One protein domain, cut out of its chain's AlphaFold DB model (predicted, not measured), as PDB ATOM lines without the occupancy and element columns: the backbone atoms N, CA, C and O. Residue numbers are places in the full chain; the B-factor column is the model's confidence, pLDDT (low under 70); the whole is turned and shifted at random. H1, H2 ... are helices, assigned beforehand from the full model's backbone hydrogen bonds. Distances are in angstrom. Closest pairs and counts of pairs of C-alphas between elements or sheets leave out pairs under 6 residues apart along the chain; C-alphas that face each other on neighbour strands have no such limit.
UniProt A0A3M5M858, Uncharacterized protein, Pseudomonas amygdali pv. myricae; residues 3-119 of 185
ATOM      1  N   GLY A   3     152.727 184.091 108.887       62.56
ATOM      2  CA  GLY A   3     153.897 183.213 109.026       62.56
ATOM      3  C   GLY A   3     155.215 183.765 108.463       62.56
ATOM      4  O   GLY A   3     156.212 183.796 109.176       62.56
ATOM      5  N   ALA A   4     155.230 184.305 107.236       67.06
ATOM      6  CA  ALA A   4     156.454 184.876 106.649       67.06
ATOM      7  C   ALA A   4     156.936 186.152 107.373       67.06
ATOM      8  O   ALA A   4     158.134 186.416 107.462       67.06
ATOM      9  N   SER A   5     156.006 186.944 107.911       67.62
ATOM     10  CA  SER A   5     156.320 188.155 108.675       67.62
ATOM     11  C   SER A   5     156.808 187.824 110.086       67.62
ATOM     12  O   SER A   5     157.681 188.513 110.607       67.62
ATOM     13  N   LEU A   6     156.280 186.756 110.694       77.12
ATOM     14  CA  LEU A   6     156.727 186.259 111.995       77.12
ATOM     15  C   LEU A   6     158.144 185.695 111.918       77.12
ATOM     16  O   LEU A   6     158.965 186.013 112.771       77.12
ATOM     17  N   GLU A   7     158.459 184.924 110.878       78.94
ATOM     18  CA  GLU A   7     159.823 184.443 110.631       78.94
ATOM     19  C   GLU A   7     160.807 185.605 110.422       78.94
ATOM     20  O   GLU A   7     161.891 185.614 111.005       78.94
ATOM     21  N   ALA A   8     160.413 186.633 109.664       78.12
ATOM     22  CA  ALA A   8     161.233 187.827 109.475       78.12
ATOM     23  C   ALA A   8     161.454 188.604 110.787       78.12
ATOM     24  O   ALA A   8     162.565 189.074 111.048       78.12
ATOM     25  N   LEU A   9     160.424 188.712 111.635       76.81
ATOM     26  CA  LEU A   9     160.542 189.318 112.961       76.81
ATOM     27  C   LEU A   9     161.505 188.513 113.841       76.81
ATOM     28  O   LEU A   9     162.392 189.090 114.466       76.81
ATOM     29  N   GLU A  10     161.397 187.186 113.844       78.50
ATOM     30  CA  GLU A  10     162.323 186.317 114.574       78.50
ATOM     31  C   GLU A  10     163.768 186.488 114.132       78.50
ATOM     32  O   GLU A  10     164.665 186.567 114.971       78.50
ATOM     33  N   ASP A  11     164.003 186.545 112.827       82.12
ATOM     34  CA  ASP A  11     165.343 186.741 112.289       82.12
ATOM     35  C   ASP A  11     165.894 188.124 112.635       82.12
ATOM     36  O   ASP A  11     167.076 188.242 112.965       82.12
ATOM     37  N   SER A  12     165.042 189.153 112.661       79.94
ATOM     38  CA  SER A  12     165.441 190.497 113.083       79.94
ATOM     39  C   SER A  12     165.822 190.570 114.568       79.94
ATOM     40  O   SER A  12     166.789 191.245 114.915       79.94
ATOM     41  N   LEU A  13     165.139 189.818 115.441       80.56
ATOM     42  CA  LEU A  13     165.392 189.816 116.887       80.56
ATOM     43  C   LEU A  13     166.669 189.053 117.279       80.56
ATOM     44  O   LEU A  13     167.222 189.302 118.345       80.56
ATOM     45  N   LYS A  14     167.178 188.141 116.438       78.62
ATOM     46  CA  LYS A  14     168.398 187.358 116.739       78.62
ATOM     47  C   LYS A  14     169.677 188.200 116.805       78.62
ATOM     48  O   LYS A  14     170.651 187.751 117.403       78.62
ATOM     49  N   GLY A  15     169.707 189.354 116.139       70.62
ATOM     50  CA  GLY A  15     170.897 190.203 116.012       70.62
ATOM     51  C   GLY A  15     170.871 191.471 116.862       70.62
ATOM     52  O   GLY A  15     171.785 192.285 116.746       70.62
ATOM     53  N   VAL A  16     169.826 191.658 117.669       78.12
ATOM     54  CA  VAL A  16     169.600 192.871 118.456       78.12
ATOM     55  C   VAL A  16     169.837 192.555 119.925       78.12
ATOM     56  O   VAL A  16     169.385 191.522 120.418       78.12
ATOM     57  N   ASP A  17     170.557 193.438 120.615       76.44
ATOM     58  CA  ASP A  17     170.577 193.418 122.072       76.44
ATOM     59  C   ASP A  17     169.225 193.930 122.563       76.44
ATOM     60  O   ASP A  17     168.854 195.077 122.310       76.44
ATOM     61  N   LEU A  18     168.449 193.027 123.149       76.75
ATOM     62  CA  LEU A  18     167.092 193.313 123.600       76.75
ATOM     63  C   LEU A  18     167.081 193.912 125.010       76.75
ATOM     64  O   LEU A  18     166.027 194.333 125.475       76.75
ATOM     65  N   ASP A  19     168.232 193.944 125.681       76.12
ATOM     66  CA  ASP A  19     168.374 194.529 127.006       76.12
ATOM     67  C   ASP A  19     168.275 196.064 126.912       76.12
ATOM     68  O   ASP A  19     169.167 196.740 126.396       76.12
ATOM     69  N   ASP A  20     167.154 196.620 127.371       75.50
ATOM     70  CA  ASP A  20     166.882 198.063 127.430       75.50
ATOM     71  C   ASP A  20     166.771 198.482 128.904       75.50
ATOM     72  O   ASP A  20     166.291 197.719 129.742       75.50
ATOM     73  N   GLU A  21     167.138 199.724 129.238       76.06
ATOM     74  CA  GLU A  21     166.909 200.304 130.570       76.06
ATOM     75  C   GLU A  21     165.444 200.167 131.031       76.06
ATOM     76  O   GLU A  21     165.173 200.026 132.225       76.06
ATOM     77  N   ASN A  22     164.495 200.181 130.090       75.00
ATOM     78  CA  ASN A  22     163.064 200.038 130.361       75.00
ATOM     79  C   ASN A  22     162.580 198.582 130.386       75.00
ATOM     80  O   ASN A  22     161.474 198.316 130.865       75.00
ATOM     81  N   PHE A  23     163.373 197.645 129.866       73.06
ATOM     82  CA  PHE A  23     163.026 196.230 129.801       73.06
ATOM     83  C   PHE A  23     164.280 195.369 130.013       73.06
ATOM     84  O   PHE A  23     164.814 194.792 129.065       73.06
ATOM     85  N   PRO A  24     164.784 195.315 131.261       79.56
ATOM     86  CA  PRO A  24     166.022 194.620 131.555       79.56
ATOM     87  C   PRO A  24     165.844 193.114 131.398       79.56
ATOM     88  O   PRO A  24     164.814 192.547 131.772       79.56
ATOM     89  N   ASP A  25     166.891 192.454 130.916       80.31
ATOM     90  CA  ASP A  25     166.954 191.010 130.734       80.31
ATOM     91  C   ASP A  25     165.943 190.460 129.706       80.31
ATOM     92  O   ASP A  25     165.645 189.257 129.710       80.31
ATOM     93  N   ALA A  26     165.459 191.312 128.799       82.31
ATOM     94  CA  ALA A  26     164.420 190.974 127.837       82.31
ATOM     95  C   ALA A  26     164.745 189.718 127.027       82.31
ATOM     96  O   ALA A  26     165.857 189.529 126.512       82.31
ATOM     97  N   LYS A  27     163.756 188.834 126.887       84.62
ATOM     98  CA  LYS A  27     163.888 187.613 126.093       84.62
ATOM     99  C   LYS A  27     163.099 187.731 124.787       84.62
ATOM    100  O   LYS A  27     161.999 188.276 124.781       84.62
ATOM    101  N   PRO A  28     163.595 187.163 123.670       82.94
ATOM    102  CA  PRO A  28     162.940 187.298 122.367       82.94
ATOM    103  C   PRO A  28     161.459 186.895 122.349       82.94
ATOM    104  O   PRO A  28     160.666 187.542 121.675       82.94
ATOM    105  N   TYR A  29     161.064 185.863 123.109       85.50
ATOM    106  CA  TYR A  29     159.666 185.411 123.186       85.50
ATOM    107  C   TYR A  29     158.721 186.438 123.834       85.50
ATOM    108  O   TYR A  29     157.527 186.438 123.541       85.50
ATOM    109  N   GLU A  30     159.237 187.346 124.664       85.62
ATOM    110  CA  GLU A  30     158.442 188.386 125.329       85.62
ATOM    111  C   GLU A  30     157.976 189.448 124.326       85.62
ATOM    112  O   GLU A  30     156.855 189.938 124.430       85.62
ATOM    113  N   TYR A  31     158.758 189.717 123.278       84.56
ATOM    114  CA  TYR A  31     158.353 190.607 122.183       84.56
ATOM    115  C   TYR A  31     157.213 190.018 121.349       84.56
ATOM    116  O   TYR A  31     156.324 190.755 120.922       84.56
ATOM    117  N   PHE A  32     157.179 188.694 121.162       86.88
ATOM    118  CA  PHE A  32     156.034 188.024 120.534       86.88
ATOM    119  C   PHE A  32     154.785 188.107 121.416       86.88
ATOM    120  O   PHE A  32     153.697 188.357 120.905       86.88
ATOM    121  N   ALA A  33     154.933 187.978 122.737       86.69
ATOM    122  CA  ALA A  33     153.819 188.163 123.665       86.69
ATOM    123  C   ALA A  33     153.276 189.604 123.632       86.69
ATOM    124  O   ALA A  33     152.063 189.806 123.574       86.69
ATOM    125  N   VAL A  34     154.157 190.611 123.594       87.00
ATOM    126  CA  VAL A  34     153.760 192.020 123.435       87.00
ATOM    127  C   VAL A  34     153.053 192.242 122.096       87.00
ATOM    128  O   VAL A  34     151.996 192.868 122.072       87.00
ATOM    129  N   LEU A  35     153.570 191.686 120.996       86.94
ATOM    130  CA  LEU A  35     152.916 191.764 119.687       86.94
ATOM    131  C   LEU A  35     151.512 191.147 119.713       86.94
ATOM    132  O   LEU A  35     150.572 191.753 119.204       86.94
ATOM    133  N   ALA A  36     151.343 189.982 120.341       88.00
ATOM    134  CA  ALA A  36     150.031 189.357 120.490       88.00
ATOM    135  C   ALA A  36     149.052 190.266 121.254       88.00
ATOM    136  O   ALA A  36     147.907 190.418 120.835       88.00
ATOM    137  N   LEU A  37     149.501 190.922 122.332       87.81
ATOM    138  CA  LEU A  37     148.679 191.875 123.089       87.81
ATOM    139  C   LEU A  37     148.287 193.104 122.258       87.81
ATOM    140  O   LEU A  37     147.141 193.548 122.344       87.81
ATOM    141  N   VAL A  38     149.200 193.628 121.436       88.69
ATOM    142  CA  VAL A  38     148.910 194.741 120.516       88.69
ATOM    143  C   VAL A  38     147.853 194.330 119.494       88.69
ATOM    144  O   VAL A  38     146.849 195.025 119.357       88.69
ATOM    145  N   LEU A  39     148.010 193.169 118.853       86.88
ATOM    146  CA  LEU A  39     147.050 192.658 117.868       86.88
ATOM    147  C   LEU A  39     145.665 192.393 118.484       86.88
ATOM    148  O   LEU A  39     144.644 192.671 117.854       86.88
ATOM    149  N   ILE A  40     145.609 191.908 119.730       86.62
ATOM    150  CA  ILE A  40     144.351 191.776 120.485       86.62
ATOM    151  C   ILE A  40     143.708 193.151 120.698       86.62
ATOM    152  O   ILE A  40     142.506 193.307 120.476       86.62
ATOM    153  N   GLY A  41     144.493 194.150 121.109       85.56
ATOM    154  CA  GLY A  41     144.016 195.518 121.303       85.56
ATOM    155  C   GLY A  41     143.460 196.129 120.015       85.56
ATOM    156  O   GLY A  41     142.345 196.649 120.013       85.56
ATOM    157  N   GLU A  42     144.189 196.000 118.908       84.50
ATOM    158  CA  GLU A  42     143.756 196.459 117.584       84.50
ATOM    159  C   GLU A  42     142.474 195.757 117.125       84.50
ATOM    160  O   GLU A  42     141.545 196.412 116.648       84.50
ATOM    161  N   ALA A  43     142.369 194.441 117.333       83.88
ATOM    162  CA  ALA A  43     141.166 193.687 117.001       83.88
ATOM    163  C   ALA A  43     139.944 194.177 117.799       83.88
ATOM    164  O   ALA A  43     138.867 194.338 117.221       83.88
ATOM    165  N   ILE A  44     140.105 194.472 119.094       82.75
ATOM    166  CA  ILE A  44     139.031 195.014 119.942       82.75
ATOM    167  C   ILE A  44     138.619 196.416 119.479       82.75
ATOM    168  O   ILE A  44     137.425 196.687 119.347       82.75
ATOM    169  N   LEU A  45     139.585 197.294 119.200       80.31
ATOM    170  CA  LEU A  45     139.318 198.664 118.751       80.31
ATOM    171  C   LEU A  45     138.618 198.691 117.388       80.31
ATOM    172  O   LEU A  45     137.662 199.442 117.214       80.31
ATOM    173  N   SER A  46     139.010 197.809 116.463       73.75
ATOM    174  CA  SER A  46     138.389 197.701 115.134       73.75
ATOM    175  C   SER A  46     136.901 197.328 115.168       73.75
ATOM    176  O   SER A  46     136.180 197.577 114.205       73.75
ATOM    177  N   TYR A  47     136.435 196.738 116.272       69.19
ATOM    178  CA  TYR A  47     135.030 196.403 116.489       69.19
ATOM    179  C   TYR A  47     134.240 197.531 117.173       69.19
ATOM    180  O   TYR A  47     133.027 197.609 117.011       69.19
ATOM    181  N   GLN A  48     134.905 198.384 117.957       68.12
ATOM    182  CA  GLN A  48     134.255 199.470 118.703       68.12
ATOM    183  C   GLN A  48     134.007 200.725 117.852       68.12
ATOM    184  O   GLN A  48     133.170 201.547 118.220       68.12
ATOM    185  N   ASP A  49     134.708 200.867 116.727       63.81
ATOM    186  CA  ASP A  49     134.622 202.031 115.844       63.81
ATOM    187  C   ASP A  49     133.436 201.900 114.860       63.81
ATOM    188  O   ASP A  49     133.570 201.458 113.717       63.81
ATOM    189  N   ASP A  50     132.231 202.215 115.345       59.53
ATOM    190  CA  ASP A  50     130.948 202.017 114.640       59.53
ATOM    191  C   ASP A  50     130.455 203.291 113.907       59.53
ATOM    192  O   ASP A  50     129.326 203.366 113.410       59.53
ATOM    193  N   GLU A  51     131.280 204.343 113.845       58.72
ATOM    194  CA  GLU A  51     130.798 205.704 113.570       58.72
ATOM    195  C   GLU A  51     130.675 206.089 112.081       58.72
ATOM    196  O   GLU A  51     130.071 207.118 111.771       58.72
ATOM    197  N   TRP A  52     131.156 205.274 111.127       62.53
ATOM    198  CA  TRP A  52     131.219 205.698 109.712       62.53
ATOM    199  C   TRP A  52     130.838 204.650 108.655       62.53
ATOM    200  O   TRP A  52     131.386 204.639 107.552       62.53
ATOM    201  N   TYR A  53     129.869 203.773 108.930       67.50
ATOM    202  CA  TYR A  53     129.400 202.817 107.915       67.50
ATOM    203  C   TYR A  53     128.231 203.359 107.069       67.50
ATOM    204  O   TYR A  53     127.184 203.734 107.615       67.50
ATOM    205  N   PRO A  54     128.345 203.356 105.722       73.31
ATOM    206  CA  PRO A  54     127.245 203.701 104.827       73.31
ATOM    207  C   PRO A  54     125.992 202.853 105.110       73.31
ATOM    208  O   PRO A  54     126.111 201.638 105.288       73.31
ATOM    209  N   PRO A  55     124.772 203.428 105.073       75.44
ATOM    210  CA  PRO A  55     123.530 202.709 105.385       75.44
ATOM    211  C   PRO A  55     123.311 201.419 104.580       75.44
ATOM    212  O   PRO A  55     122.701 200.482 105.084       75.44
ATOM    213  N   VAL A  56     123.837 201.362 103.353       76.38
ATOM    214  CA  VAL A  56     123.744 200.206 102.442       76.38
ATOM    215  C   VAL A  56     124.518 198.990 102.962       76.38
ATOM    216  O   VAL A  56     124.133 197.863 102.681       76.38
ATOM    217  N   LEU A  57     125.575 199.201 103.751       70.50
ATOM    218  CA  LEU A  57     126.438 198.134 104.267       70.50
ATOM    219  C   LEU A  57     126.032 197.656 105.667       70.50
ATOM    220  O   LEU A  57     126.549 196.648 106.134       70.50
ATOM    221  N   LYS A  58     125.076 198.325 106.330       72.81
ATOM    222  CA  LYS A  58     124.652 197.985 107.703       72.81
ATOM    223  C   LYS A  58     124.085 196.570 107.842       72.81
ATOM    224  O   LYS A  58     124.202 195.984 108.911       72.81
ATOM    225  N   ALA A  59     123.478 196.025 106.785       76.06
ATOM    226  CA  ALA A  59     122.933 194.667 106.796       76.06
ATOM    227  C   ALA A  59     124.034 193.587 106.790       76.06
ATOM    228  O   ALA A  59     123.883 192.563 107.453       76.06
ATOM    229  N   ASP A  60     125.148 193.841 106.096       78.06
ATOM    230  CA  ASP A  60     126.274 192.904 105.974       78.06
ATOM    231  C   ASP A  60     127.375 193.156 107.016       78.06
ATOM    232  O   ASP A  60     128.231 192.296 107.242       78.06
ATOM    233  N   LEU A  61     127.342 194.315 107.683       75.81
ATOM    234  CA  LEU A  61     128.332 194.757 108.662       75.81
ATOM    235  C   LEU A  61     128.630 193.711 109.753       75.81
ATOM    236  O   LEU A  61     129.808 193.432 109.970       75.81
ATOM    237  N   PRO A  62     127.637 193.037 110.373       78.00
ATOM    238  CA  PRO A  62     127.925 192.012 111.375       78.00
ATOM    239  C   PRO A  62     128.764 190.854 110.821       78.00
ATOM    240  O   PRO A  62     129.684 190.379 111.483       78.00
ATOM    241  N   MET A  63     128.490 190.417 109.588       79.25
ATOM    242  CA  MET A  63     129.236 189.332 108.948       79.25
ATOM    243  C   MET A  63     130.643 189.765 108.532       79.25
ATOM    244  O   MET A  63     131.580 188.971 108.631       79.25
ATOM    245  N   VAL A  64     130.812 191.017 108.101       79.00
ATOM    246  CA  VAL A  64     132.128 191.599 107.796       79.00
ATOM    247  C   VAL A  64     132.977 191.709 109.066       79.00
ATOM    248  O   VAL A  64     134.123 191.258 109.065       79.00
ATOM    249  N   CYS A  65     132.407 192.213 110.162       76.50
ATOM    250  CA  CYS A  65     133.084 192.314 111.455       76.50
ATOM    251  C   CYS A  65     133.456 190.934 112.008       76.50
ATOM    252  O   CYS A  65     134.602 190.721 112.399       76.50
ATOM    253  N   LEU A  66     132.536 189.963 111.969       80.19
ATOM    254  CA  LEU A  66     132.816 188.588 112.395       80.19
ATOM    255  C   LEU A  66     133.935 187.946 111.572       80.19
ATOM    256  O   LEU A  66     134.794 187.269 112.132       80.19
ATOM    257  N   ARG A  67     133.963 188.171 110.253       81.56
ATOM    258  CA  ARG A  67     135.034 187.663 109.386       81.56
ATOM    259  C   ARG A  67     136.381 188.318 109.694       81.56
ATOM    260  O   ARG A  67     137.394 187.625 109.696       81.56
ATOM    261  N   SER A  68     136.390 189.624 109.955       80.44
ATOM    262  CA  SER A  68     137.593 190.362 110.355       80.44
ATOM    263  C   SER A  68     138.148 189.834 111.682       80.44
ATOM    264  O   SER A  68     139.305 189.428 111.751       80.44
ATOM    265  N   ILE A  69     137.290 189.708 112.699       81.88
ATOM    266  CA  ILE A  69     137.660 189.171 114.014       81.88
ATOM    267  C   ILE A  69     138.149 187.728 113.901       81.88
ATOM    268  O   ILE A  69     139.144 187.380 114.525       81.88
ATOM    269  N   ALA A  70     137.490 186.886 113.099       84.00
ATOM    270  CA  ALA A  70     137.910 185.501 112.912       84.00
ATOM    271  C   ALA A  70     139.314 185.400 112.296       84.00
ATOM    272  O   ALA A  70     140.115 184.584 112.746       84.00
ATOM    273  N   ASN A  71     139.633 186.241 111.307       84.88
ATOM    274  CA  ASN A  71     140.973 186.286 110.721       84.88
ATOM    275  C   ASN A  71     142.010 186.794 111.733       84.88
ATOM    276  O   ASN A  71     143.030 186.139 111.930       84.88
ATOM    277  N   ASN A  72     141.709 187.893 112.432       86.00
ATOM    278  CA  ASN A  72     142.589 188.445 113.462       86.00
ATOM    279  C   ASN A  72     142.834 187.434 114.589       86.00
ATOM    280  O   ASN A  72     143.951 187.314 115.070       86.00
ATOM    281  N   ALA A  73     141.818 186.665 114.990       87.06
ATOM    282  CA  ALA A  73     141.950 185.644 116.025       87.06
ATOM    283  C   ALA A  73     142.914 184.518 115.618       87.06
ATOM    284  O   ALA A  73     143.691 184.060 116.452       87.06
ATOM    285  N   VAL A  74     142.884 184.081 114.355       88.44
ATOM    286  CA  VAL A  74     143.833 183.080 113.833       88.44
ATOM    287  C   VAL A  74     145.257 183.625 113.862       88.44
ATOM    288  O   VAL A  74     146.160 182.960 114.360       88.44
ATOM    289  N   ASP A  75     145.427 184.851 113.381       85.69
ATOM    290  CA  ASP A  75     146.711 185.539 113.322       85.69
ATOM    291  C   ASP A  75     147.290 185.782 114.740       85.69
ATOM    292  O   ASP A  75     148.460 185.501 114.993       85.69
ATOM    293  N   ILE A  76     146.462 186.197 115.706       88.75
ATOM    294  CA  ILE A  76     146.829 186.343 117.128       88.75
ATOM    295  C   ILE A  76     147.242 184.997 117.733       88.75
ATOM    296  O   ILE A  76     148.262 184.921 118.418       88.75
ATOM    297  N   MET A  77     146.466 183.933 117.497       89.69
ATOM    298  CA  MET A  77     146.789 182.598 118.013       89.69
ATOM    299  C   MET A  77     148.119 182.085 117.457       89.69
ATOM    300  O   MET A  77     148.888 181.488 118.206       89.69
ATOM    301  N   GLU A  78     148.421 182.352 116.185       89.94
ATOM    302  CA  GLU A  78     149.715 182.008 115.587       89.94
ATOM    303  C   GLU A  78     150.871 182.677 116.350       89.94
ATOM    304  O   GLU A  78     151.838 182.003 116.714       89.94
ATOM    305  N   VAL A  79     150.745 183.970 116.679       89.19
ATOM    306  CA  VAL A  79     151.761 184.701 117.460       89.19
ATOM    307  C   VAL A  79     151.903 184.141 118.878       89.19
ATOM    308  O   VAL A  79     153.026 183.957 119.349       89.19
ATOM    309  N   ILE A  80     150.788 183.835 119.552       89.56
ATOM    310  CA  ILE A  80     150.798 183.273 120.914       89.56
ATOM    311  C   ILE A  80     151.494 181.912 120.927       89.56
ATOM    312  O   ILE A  80     152.445 181.724 121.683       89.56
ATOM    313  N   CYS A  81     151.081 180.985 120.058       90.31
ATOM    314  CA  CYS A  81     151.698 179.661 119.981       90.31
ATOM    315  C   CYS A  81     153.194 179.757 119.656       90.31
ATOM    316  O   CYS A  81     153.997 178.969 120.160       90.31
ATOM    317  N   ARG A  82     153.595 180.741 118.842       87.00
ATOM    318  CA  ARG A  82     155.007 180.986 118.547       87.00
ATOM    319  C   ARG A  82     155.774 181.478 119.771       87.00
ATOM    320  O   ARG A  82     156.873 180.988 120.025       87.00
ATOM    321  N   ALA A  83     155.202 182.402 120.541       88.44
ATOM    322  CA  ALA A  83     155.793 182.881 121.789       88.44
ATOM    323  C   ALA A  83     155.989 181.730 122.792       88.44
ATOM    324  O   ALA A  83     157.085 181.566 123.329       88.44
ATOM    325  N   GLU A  84     154.967 180.889 122.973       88.94
ATOM    326  CA  GLU A  84     155.011 179.720 123.862       88.94
ATOM    327  C   GLU A  84     156.099 178.728 123.442       88.94
ATOM    328  O   GLU A  84     156.950 178.359 124.253       88.94
ATOM    329  N   GLN A  85     156.154 178.368 122.155       90.12
ATOM    330  CA  GLN A  85     157.188 177.474 121.629       90.12
ATOM    331  C   GLN A  85     158.600 177.998 121.936       90.12
ATOM    332  O   GLN A  85     159.499 177.244 122.314       90.12
ATOM    333  N   ARG A  86     158.816 179.306 121.779       86.19
ATOM    334  CA  ARG A  86     160.116 179.938 122.035       86.19
ATOM    335  C   ARG A  86     160.455 179.988 123.521       86.19
ATOM    336  O   ARG A  86     161.622 179.817 123.879       86.19
ATOM    337  N   GLN A  87     159.462 180.192 124.380       90.06
ATOM    338  CA  GLN A  87     159.641 180.100 125.823       90.06
ATOM    339  C   GLN A  87     160.068 178.682 126.230       90.06
ATOM    340  O   GLN A  87     161.050 178.523 126.959       90.06
ATOM    341  N   GLU A  88     159.403 177.649 125.707       90.94
ATOM    342  CA  GLU A  88     159.760 176.250 125.966       90.94
ATOM    343  C   GLU A  88     161.180 175.913 125.490       90.94
ATOM    344  O   GLU A  88     161.956 175.291 126.222       90.94
ATOM    345  N   GLU A  89     161.565 176.365 124.289       88.62
ATOM    346  CA  GLU A  89     162.929 176.208 123.769       88.62
ATOM    347  C   GLU A  89     163.968 176.863 124.692       88.62
ATOM    348  O   GLU A  89     165.027 176.284 124.954       88.62
ATOM    349  N   HIS A  90     163.678 178.061 125.207       88.00
ATOM    350  CA  HIS A  90     164.561 178.776 126.130       88.00
ATOM    351  C   HIS A  90     164.711 178.049 127.468       88.00
ATOM    352  O   HIS A  90     165.827 177.872 127.966       88.00
ATOM    353  N   GLU A  91     163.608 177.569 128.040       90.31
ATOM    354  CA  GLU A  91     163.636 176.770 129.265       90.31
ATOM    355  C   GLU A  91     164.395 175.454 129.074       90.31
ATOM    356  O   GLU A  91     165.187 175.058 129.936       90.31
ATOM    357  N   MET A  92     164.209 174.792 127.931       89.62
ATOM    358  CA  MET A  92     164.935 173.572 127.593       89.62
ATOM    359  C   MET A  92     166.437 173.838 127.488       89.62
ATOM    360  O   MET A  92     167.227 173.085 128.057       89.62
ATOM    361  N   ARG A  93     166.844 174.933 126.835       88.69
ATOM    362  CA  ARG A  93     168.255 175.340 126.750       88.69
ATOM    363  C   ARG A  93     168.858 175.591 128.128       88.69
ATOM    364  O   ARG A  93     169.928 175.057 128.409       88.69
ATOM    365  N   LYS A  94     168.156 176.309 129.011       89.81
ATOM    366  CA  LYS A  94     168.592 176.517 130.404       89.81
ATOM    367  C   LYS A  94     168.775 175.195 131.152       89.81
ATOM    368  O   LYS A  94     169.770 175.015 131.851       89.81
ATOM    369  N   ARG A  95     167.838 174.251 130.997       91.06
ATOM    370  CA  ARG A  95     167.950 172.914 131.606       91.06
ATOM    371  C   ARG A  95     169.155 172.154 131.060       91.06
ATOM    372  O   ARG A  95     169.912 171.597 131.848       91.06
ATOM    373  N   ILE A  96     169.357 172.151 129.740       91.81
ATOM    374  CA  ILE A  96     170.511 171.505 129.094       91.81
ATOM    375  C   ILE A  96     171.817 172.107 129.611       91.81
ATOM    376  O   ILE A  96     172.712 171.364 129.999       91.81
ATOM    377  N   GLU A  97     171.924 173.433 129.669       91.81
ATOM    378  CA  GLU A  97     173.117 174.109 130.173       91.81
ATOM    379  C   GLU A  97     173.407 173.734 131.631       91.81
ATOM    380  O   GLU A  97     174.544 173.411 131.977       91.81
ATOM    381  N   PHE A  98     172.375 173.701 132.477       92.44
ATOM    382  CA  PHE A  98     172.507 173.237 133.853       92.44
ATOM    383  C   PHE A  98     173.013 171.788 133.922       92.44
ATOM    384  O   PHE A  98     173.966 171.509 134.647       92.44
ATOM    385  N   PHE A  99     172.430 170.876 133.134       91.38
ATOM    386  CA  PHE A  99     172.875 169.481 133.071       91.38
ATOM    387  C   PHE A  99     174.320 169.347 132.585       91.38
ATOM    388  O   PHE A  99     175.058 168.513 133.103       91.38
ATOM    389  N   LEU A 100     174.742 170.144 131.602       92.31
ATOM    390  CA  LEU A 100     176.123 170.140 131.121       92.31
ATOM    391  C   LEU A 100     177.088 170.595 132.219       92.31
ATOM    392  O   LEU A 100     178.067 169.899 132.478       92.31
ATOM    393  N   ARG A 101     176.773 171.693 132.918       90.56
ATOM    394  CA  ARG A 101     177.584 172.200 134.038       90.56
ATOM    395  C   ARG A 101     177.644 171.224 135.218       90.56
ATOM    396  O   ARG A 101     178.686 171.105 135.857       90.56
ATOM    397  N   ASP A 102     176.545 170.533 135.530       91.81
ATOM    398  CA  ASP A 102     176.523 169.503 136.579       91.81
ATOM    399  C   ASP A 102     177.406 168.306 136.194       91.81
ATOM    400  O   ASP A 102     178.254 167.862 136.972       91.81
ATOM    401  N   ASN A 103     177.271 167.822 134.956       91.31
ATOM    402  CA  ASN A 103     178.072 166.710 134.448       91.31
ATOM    403  C   ASN A 103     179.564 167.047 134.363       91.31
ATOM    404  O   ASN A 103     180.390 166.189 134.671       91.31
ATOM    405  N   GLU A 104     179.920 168.282 134.004       92.12
ATOM    406  CA  GLU A 104     181.310 168.748 133.967       92.12
ATOM    407  C   GLU A 104     182.011 168.583 135.323       92.12
ATOM    408  O   GLU A 104     183.196 168.263 135.366       92.12
ATOM    409  N   LYS A 105     181.278 168.717 136.435       88.56
ATOM    410  CA  LYS A 105     181.811 168.495 137.787       88.56
ATOM    411  C   LYS A 105     181.771 167.028 138.206       88.56
ATOM    412  O   LYS A 105     182.748 166.507 138.735       88.56
ATOM    413  N   ARG A 106     180.653 166.343 137.952       89.44
ATOM    414  CA  ARG A 106     180.427 164.974 138.447       89.44
ATOM    415  C   ARG A 106     181.248 163.920 137.714       89.44
ATOM    416  O   ARG A 106     181.632 162.927 138.329       89.44
ATOM    417  N   ILE A 107     181.514 164.100 136.419       90.06
ATOM    418  CA  ILE A 107     182.282 163.125 135.632       90.06
ATOM    419  C   ILE A 107     183.720 162.993 136.171       90.06
ATOM    420  O   ILE A 107     184.117 161.863 136.462       90.06
ATOM    421  N   PRO A 108     184.495 164.080 136.370       91.44
ATOM    422  CA  PRO A 108     185.820 163.995 136.984       91.44
ATOM    423  C   PRO A 108     185.821 163.312 138.354       91.44
ATOM    424  O   PRO A 108     186.622 162.406 138.572       91.44
ATOM    425  N   GLU A 109     184.888 163.666 139.242       91.62
ATOM    426  CA  GLU A 109     184.781 163.060 140.579       91.62
ATOM    427  C   GLU A 109     184.549 161.542 140.504       91.62
ATOM    428  O   GLU A 109     185.220 160.758 141.181       91.62
ATOM    429  N   GLN A 110     183.645 161.098 139.625       92.00
ATOM    430  CA  GLN A 110     183.398 159.671 139.404       92.00
ATOM    431  C   GLN A 110     184.622 158.957 138.827       92.00
ATOM    432  O   GLN A 110     184.909 157.818 139.208       92.00
ATOM    433  N   VAL A 111     185.352 159.607 137.918       93.06
ATOM    434  CA  VAL A 111     186.589 159.064 137.351       93.06
ATOM    435  C   VAL A 111     187.651 158.912 138.439       93.06
ATOM    436  O   VAL A 111     188.254 157.843 138.541       93.06
ATOM    437  N   GLU A 112     187.852 159.916 139.294       92.94
ATOM    438  CA  GLU A 112     188.801 159.847 140.410       92.94
ATOM    439  C   GLU A 112     188.463 158.718 141.390       92.94
ATOM    440  O   GLU A 112     189.342 157.945 141.787       92.94
ATOM    441  N   ASP A 113     187.186 158.558 141.732       92.81
ATOM    442  CA  ASP A 113     186.729 157.478 142.603       92.81
ATOM    443  C   ASP A 113     186.931 156.096 141.973       92.81
ATOM    444  O   ASP A 113     187.355 155.150 142.651       92.81
ATOM    445  N   LEU A 114     186.670 155.951 140.670       93.50
ATOM    446  CA  LEU A 114     186.940 154.712 139.940       93.50
ATOM    447  C   LEU A 114     188.440 154.410 139.873       93.50
ATOM    448  O   LEU A 114     188.840 153.259 140.073       93.50
ATOM    449  N   VAL A 115     189.284 155.423 139.660       94.38
ATOM    450  CA  VAL A 115     190.746 155.279 139.686       94.38
ATOM    451  C   VAL A 115     191.213 154.838 141.075       94.38
ATOM    452  O   VAL A 115     191.968 153.869 141.184       94.38
ATOM    453  N   ARG A 116     190.708 155.459 142.147       92.31
ATOM    454  CA  ARG A 116     191.025 155.077 143.531       92.31
ATOM    455  C   ARG A 116     190.619 153.630 143.825       92.31
ATOM    456  O   ARG A 116     191.411 152.869 144.388       92.31
ATOM    457  N   LYS A 117     189.420 153.217 143.396       93.06
ATOM    458  CA  LYS A 117     188.945 151.827 143.517       93.06
ATOM    459  C   LYS A 117     189.833 150.852 142.746       93.06
ATOM    460  O   LYS A 117     190.185 149.805 143.287       93.06
ATOM    461  N   LYS A 118     190.252 151.200 141.525       93.69
ATOM    462  CA  LYS A 118     191.161 150.377 140.714       93.69
ATOM    463  C   LYS A 118     192.518 150.190 141.396       93.69
ATOM    464  O   LYS A 118     193.013 149.065 141.451       93.69
ATOM    465  N   VAL A 119     193.102 151.260 141.941       91.81
ATOM    466  CA  VAL A 119     194.378 151.195 142.678       91.81
ATOM    467  C   VAL A 119     194.244 150.318 143.924       91.81
ATOM    468  O   VAL A 119     195.080 149.446 144.152       91.81
TER     469      VAL A 119
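What this domain is: This is residues 3 to 119 of the 185 residues of an uncharacterized protein of Pseudomonas amygdali pv. myricae (UniProt A0A3M5M858). A long helical hairpin, in which H2 folds back along part of the much longer H3, has the short H1 beside it; residues 91 to 119 of H3 stick out as an arm. The 117 printed residues hold three named helices, H1, H2 and H3 in chain order, and no named strand: all helix. The whole is extended, spanning 95 by 31 by 22 A, with a radius of gyration of the C-alphas of 24.9 A.

How they stand to each other: H1, residues 3 to 13, is close to but not clearly touching H2, residues 28 to 48, at a steep tilt of 47 degrees; their closest C-alphas, Leu 13 and Pro 28, are 6.5 A apart. H2 and H3, residues 61 to 119, form a hairpin and touch through residues 65 to 87 of H3 alone, opposite ways at a shallow tilt of 14 degrees; their closest C-alphas, Tyr 29 and Ala 83, are 4.8 A apart. H1 is also close to but not clearly touching H3; their closest C-alphas, Leu 6 and Val 79, are 7.5 A apart. Every O i to N i+4 pair is within hydrogen-bond range in H1, 15 of 17 in H2 and 52 of 55 in H3.

Where its parts are: H1 begins at C-alpha 3 (153.897, 183.213, 109.026) and measures 15.4 A from first to last C-alpha, H2 31.4 A and H3 86.1 A. H3 has a kink of 26 degrees near residue 105 and ends at C-alpha 119 (194.378, 151.195, 142.678).

The domain as a whole: The printed part has no cut, and both links are long, 14 and 12 residues. Residues 3 to 5 and 47 to 53 have pLDDT under 70.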